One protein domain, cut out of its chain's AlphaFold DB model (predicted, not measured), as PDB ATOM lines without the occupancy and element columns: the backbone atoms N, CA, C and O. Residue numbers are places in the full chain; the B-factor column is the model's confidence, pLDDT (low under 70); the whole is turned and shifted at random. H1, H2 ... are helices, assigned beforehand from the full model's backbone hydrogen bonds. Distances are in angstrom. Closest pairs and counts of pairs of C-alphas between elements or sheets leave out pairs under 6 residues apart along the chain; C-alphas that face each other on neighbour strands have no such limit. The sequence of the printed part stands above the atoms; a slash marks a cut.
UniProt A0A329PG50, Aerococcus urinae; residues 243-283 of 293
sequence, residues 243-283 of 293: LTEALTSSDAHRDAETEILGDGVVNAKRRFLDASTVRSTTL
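What this domain is: This is residues 243 to 283 of the 293 residues of a protein of Aerococcus urinae (UniProt A0A329PG50). One long helix, H2, makes nearly the whole length, and a short helix, H1, sits beside its first turns, joined to it by a loop that folds back at that end. The other end of H2, residues 266 to 283, sticks out with nothing beside it. The printed part has 41 residues with two named helices, H1 then H2, and no named strand; the class is all helix. The whole is extended, a rod spanning 47 by 15 by 7 A, with a radius of gyration of the C-alphas of 14.6 A.

Where its parts are: H1 is residues 243 to 247, beginning at C-alpha 243 at (164.871, 185.481, 194.364). H2 is residues 254 to 283, 42.2 A from C-alpha 254 at (158.645, 195.090, 198.619) to C-alpha 283 at (169.605, 169.673, 166.727).

How they stand to each other: H1 and H2 are close but not clearly touching; their closest C-alphas, those of Thr 244 and Thr 258, are 6.1 A apart. A short link of 6 residues joins them. In H1 and H2 every O i to N i+4 pair is within hydrogen-bond range.

The domain as a whole: The C-alphas farthest apart, those of Ala 252 and Leu 283, are 47.6 A apart. The printed part has no cut and no long link. Its mean pLDDT is 84.6; residues 276 to 283 are under 70.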
ATOM      1  N   LEU A 243     165.018 184.505 195.448       90.88
ATOM      2  CA  LEU A 243     164.871 185.481 194.364       90.88
ATOM      3  C   LEU A 243     164.296 186.802 194.869       90.88
ATOM      4  O   LEU A 243     164.793 187.854 194.481       90.88
ATOM      5  N   THR A 244     163.278 186.756 195.729       92.50
ATOM      6  CA  THR A 244     162.727 187.953 196.365       92.50
ATOM      7  C   THR A 244     163.812 188.667 197.162       92.50
ATOM      8  O   THR A 244     164.018 189.855 196.959       92.50
ATOM      9  N   GLU A 245     164.567 187.960 198.004       91.75
ATOM     10  CA  GLU A 245     165.642 188.586 198.787       91.75
ATOM     11  C   GLU A 245     166.765 189.163 197.908       91.75
ATOM     12  O   GLU A 245     167.326 190.205 198.229       91.75
ATOM     13  N   ALA A 246     167.082 188.515 196.785       89.44
ATOM     14  CA  ALA A 246     168.144 188.958 195.887       89.44
ATOM     15  C   ALA A 246     167.737 190.120 194.961       89.44
ATOM     16  O   ALA A 246     168.603 190.892 194.549       89.44
ATOM     17  N   LEU A 247     166.460 190.208 194.570       90.25
ATOM     18  CA  LEU A 247     165.996 191.082 193.482       90.25
ATOM     19  C   LEU A 247     164.977 192.144 193.908       90.25
ATOM     20  O   LEU A 247     164.659 193.007 193.092       90.25
ATOM     21  N   THR A 248     164.456 192.085 195.134       92.50
ATOM     22  CA  THR A 248     163.534 193.103 195.664       92.50
ATOM     23  C   THR A 248     164.216 193.977 196.703       92.50
ATOM     24  O   THR A 248     165.182 193.583 197.359       92.50
ATOM     25  N   SER A 249     163.715 195.197 196.834       91.25
ATOM     26  CA  SER A 249     164.132 196.145 197.852       91.25
ATOM     27  C   SER A 249     163.614 195.741 199.238       91.25
ATOM     28  O   SER A 249     162.678 194.956 199.403       91.25
ATOM     29  N   SER A 250     164.236 196.292 200.279       89.44
ATOM     30  CA  SER A 250     163.818 196.078 201.670       89.44
ATOM     31  C   SER A 250     162.821 197.133 202.171       89.44
ATOM     32  O   SER A 250     162.618 197.238 203.381       89.44
ATOM     33  N   ASP A 251     162.254 197.952 201.281       91.19
ATOM     34  CA  ASP A 251     161.437 199.114 201.639       91.19
ATOM     35  C   ASP A 251     159.919 198.852 201.536       91.19
ATOM     36  O   ASP A 251     159.460 197.712 201.435       91.19
ATOM     37  N   ALA A 252     159.114 199.918 201.615       89.69
ATOM     38  CA  ALA A 252     157.652 199.841 201.590       89.69
ATOM     39  C   ALA A 252     157.066 199.316 200.261       89.69
ATOM     40  O   ALA A 252     155.866 199.055 200.192       89.69
ATOM     41  N   HIS A 253     157.870 199.181 199.204       91.69
ATOM     42  CA  HIS A 253     157.445 198.686 197.893       91.69
ATOM     43  C   HIS A 253     157.666 197.183 197.709       91.69
ATOM     44  O   HIS A 253     157.205 196.622 196.714       91.69
ATOM     45  N   ARG A 254     158.288 196.512 198.686       91.38
ATOM     46  CA  ARG A 254     158.645 195.090 198.619       91.38
ATOM     47  C   ARG A 254     157.481 194.170 198.244       91.38
ATOM     48  O   ARG A 254     157.676 193.246 197.456       91.38
ATOM     49  N   ASP A 255     156.278 194.412 198.766       91.94
ATOM     50  CA  ASP A 255     155.103 193.577 198.470       91.94
ATOM     51  C   ASP A 255     154.709 193.661 196.986       91.94
ATOM     52  O   ASP A 255     154.498 192.636 196.334       91.94
ATOM     53  N   ALA A 256     154.696 194.875 196.427       93.19
ATOM     54  CA  ALA A 256     154.399 195.104 195.016       93.19
ATOM     55  C   ALA A 256     155.508 194.550 194.104       93.19
ATOM     56  O   ALA A 256     155.227 193.919 193.087       93.19
ATOM     57  N   GLU A 257     156.776 194.732 194.478       94.00
ATOM     58  CA  GLU A 257     157.915 194.160 193.749       94.00
ATOM     59  C   GLU A 257     157.896 192.629 193.761       94.00
ATOM     60  O   GLU A 257     158.216 192.000 192.753       94.00
ATOM     61  N   THR A 258     157.474 192.020 194.872       94.25
ATOM     62  CA  THR A 258     157.338 190.565 195.000       94.25
ATOM     63  C   THR A 258     156.250 190.026 194.074       94.25
ATOM     64  O   THR A 258     156.465 189.010 193.413       94.25
ATOM     65  N   GLU A 259     155.106 190.708 193.976       94.12
ATOM     66  CA  GLU A 259     154.037 190.343 193.038       94.12
ATOM     67  C   GLU A 259     154.529 190.411 191.581       94.12
ATOM     68  O   GLU A 259     154.427 189.429 190.839       94.12
ATOM     69  N   ILE A 260     155.177 191.521 191.203       94.88
ATOM     70  CA  ILE A 260     155.768 191.713 189.866       94.88
ATOM     71  C   ILE A 260     156.826 190.641 189.569       94.88
ATOM     72  O   ILE A 260     156.872 190.087 188.464       94.88
ATOM     73  N   LEU A 261     157.678 190.324 190.546       93.62
ATOM     74  CA  LEU A 261     158.701 189.292 190.421       93.62
ATOM     75  C   LEU A 261     158.074 187.910 190.198       93.62
ATOM     76  O   LEU A 261     158.582 187.144 189.378       93.62
ATOM     77  N   GLY A 262     156.966 187.600 190.874       92.69
ATOM     78  CA  GLY A 262     156.208 186.362 190.682       92.69
ATOM     79  C   GLY A 262     155.806 186.154 189.224       92.69
ATOM     80  O   GLY A 262     156.165 185.142 188.607       92.69
ATOM     81  N   ASP A 263     155.149 187.153 188.642       93.25
ATOM     82  CA  ASP A 263     154.743 187.133 187.235       93.25
ATOM     83  C   ASP A 263     155.949 187.084 186.287       93.25
ATOM     84  O   ASP A 263     155.965 186.331 185.300       93.25
ATOM     85  N   GLY A 264     156.999 187.847 186.601       92.19
ATOM     86  CA  GLY A 264     158.254 187.869 185.854       92.19
ATOM     87  C   GLY A 264     158.920 186.494 185.775       92.19
ATOM     88  O   GLY A 264     159.298 186.048 184.687       92.19
ATOM     89  N   VAL A 265     159.003 185.775 186.899       90.38
ATOM     90  CA  VAL A 265     159.604 184.434 186.979       90.38
ATOM     91  C   VAL A 265     158.800 183.417 186.170       90.38
ATOM     92  O   VAL A 265     159.392 182.610 185.449       90.38
ATOM     93  N   VAL A 266     157.465 183.452 186.235       90.19
ATOM     94  CA  VAL A 266     156.607 182.554 185.441       90.19
ATOM     95  C   VAL A 266     156.831 182.776 183.945       90.19
ATOM     96  O   VAL A 266     157.032 181.818 183.192       90.19
ATOM     97  N   ASN A 267     156.854 184.036 183.510       90.19
ATOM     98  CA  ASN A 267     157.087 184.382 182.112       90.19
ATOM     99  C   ASN A 267     158.499 183.998 181.645       90.19
ATOM    100  O   ASN A 267     158.657 183.437 180.558       90.19
ATOM    101  N   ALA A 268     159.522 184.228 182.470       88.00
ATOM    102  CA  ALA A 268     160.893 183.828 182.171       88.00
ATOM    103  C   ALA A 268     161.039 182.300 182.052       88.00
ATOM    104  O   ALA A 268     161.672 181.818 181.111       88.00
ATOM    105  N   LYS A 269     160.394 181.526 182.938       86.06
ATOM    106  CA  LYS A 269     160.371 180.054 182.868       86.06
ATOM    107  C   LYS A 269     159.718 179.545 181.581       86.06
ATOM    108  O   LYS A 269     160.281 178.656 180.945       86.06
ATOM    109  N   ARG A 270     158.583 180.124 181.165       87.56
ATOM    110  CA  ARG A 270     157.933 179.783 179.883       87.56
ATOM    111  C   ARG A 270     158.875 180.024 178.703       87.56
ATOM    112  O   ARG A 270     159.156 179.100 177.951       87.56
ATOM    113  N   ARG A 271     159.469 181.220 178.618       85.50
ATOM    114  CA  ARG A 271     160.416 181.570 177.543       85.50
ATOM    115  C   ARG A 271     161.641 180.654 177.506       85.50
ATOM    116  O   ARG A 271     162.128 180.333 176.425       85.50
ATOM    117  N   PHE A 272     162.148 180.236 178.667       83.00
ATOM    118  CA  PHE A 272     163.275 179.308 178.750       83.00
ATOM    119  C   PHE A 272     162.919 177.910 178.218       83.00
ATOM    120  O   PHE A 272     163.715 177.320 177.485       83.00
ATOM    121  N   LEU A 273     161.727 177.396 178.542       81.38
ATOM    122  CA  LEU A 273     161.214 176.125 178.013       81.38
ATOM    123  C   LEU A 273     160.981 176.185 176.497       81.38
ATOM    124  O   LEU A 273     161.345 175.259 175.775       81.38
ATOM    125  N   ASP A 274     160.440 177.292 175.994       83.12
ATOM    126  CA  ASP A 274     160.235 177.473 174.556       83.12
ATOM    127  C   ASP A 274     161.582 177.492 173.813       83.12
ATOM    128  O   ASP A 274     161.777 176.788 172.820       83.12
ATOM    129  N   ALA A 275     162.565 178.231 174.340       77.31
ATOM    130  CA  ALA A 275     163.903 178.315 173.761       77.31
ATOM    131  C   ALA A 275     164.658 176.971 173.783       77.31
ATOM    132  O   ALA A 275     165.373 176.650 172.828       77.31
ATOM    133  N   SER A 276     164.513 176.169 174.842       69.75
ATOM    134  CA  SER A 276     165.129 174.837 174.912       69.75
ATOM    135  C   SER A 276     164.474 173.856 173.933       69.75
ATOM    136  O   SER A 276     165.180 173.108 173.257       69.75
ATOM    137  N   THR A 277     163.153 173.926 173.755       69.38
ATOM    138  CA  THR A 277     162.404 173.107 172.785       69.38
ATOM    139  C   THR A 277     162.810 173.419 171.337       69.38
ATOM    140  O   THR A 277     163.010 172.511 170.523       69.38
ATOM    141  N   VAL A 278     163.034 174.699 171.016       65.06
ATOM    142  CA  VAL A 278     163.539 175.138 169.701       65.06
ATOM    143  C   VAL A 278     164.980 174.666 169.448       65.06
ATOM    144  O   VAL A 278     165.315 174.248 168.337       65.06
ATOM    145  N   ARG A 279     165.850 174.660 170.469       60.84
ATOM    146  CA  ARG A 279     167.219 174.122 170.336       60.84
ATOM    147  C   ARG A 279     167.219 172.614 170.080       60.84
ATOM    148  O   ARG A 279     167.916 172.162 169.174       60.84
ATOM    149  N   SER A 280     166.408 171.852 170.813       61.69
ATOM    150  CA  SER A 280     166.297 170.393 170.665       61.69
ATOM    151  C   SER A 280     165.774 169.975 169.288       61.69
ATOM    152  O   SER A 280     166.301 169.050 168.675       61.69
ATOM    153  N   THR A 281     164.783 170.694 168.759       60.03
ATOM    154  CA  THR A 281     164.228 170.443 167.417       60.03
ATOM    155  C   THR A 281     165.210 170.811 166.302       60.03
ATOM    156  O   THR A 281     165.330 170.073 165.326       60.03
ATOM    157  N   THR A 282     165.987 171.885 166.464       59.06
ATOM    158  CA  THR A 282     167.033 172.280 165.501       59.06
ATOM    159  C   THR A 282     168.196 171.278 165.465       59.06
ATOM    160  O   THR A 282     168.703 170.955 164.389       59.06
ATOM    161  N   LEU A 283     168.601 170.741 166.622       56.03
ATOM    162  CA  LEU A 283     169.605 169.673 166.727       56.03
ATOM    163  C   LEU A 283     169.116 168.359 166.102       56.03
ATOM    164  O   LEU A 283     169.862 167.749 165.339       56.03
TER     165      LEU A 283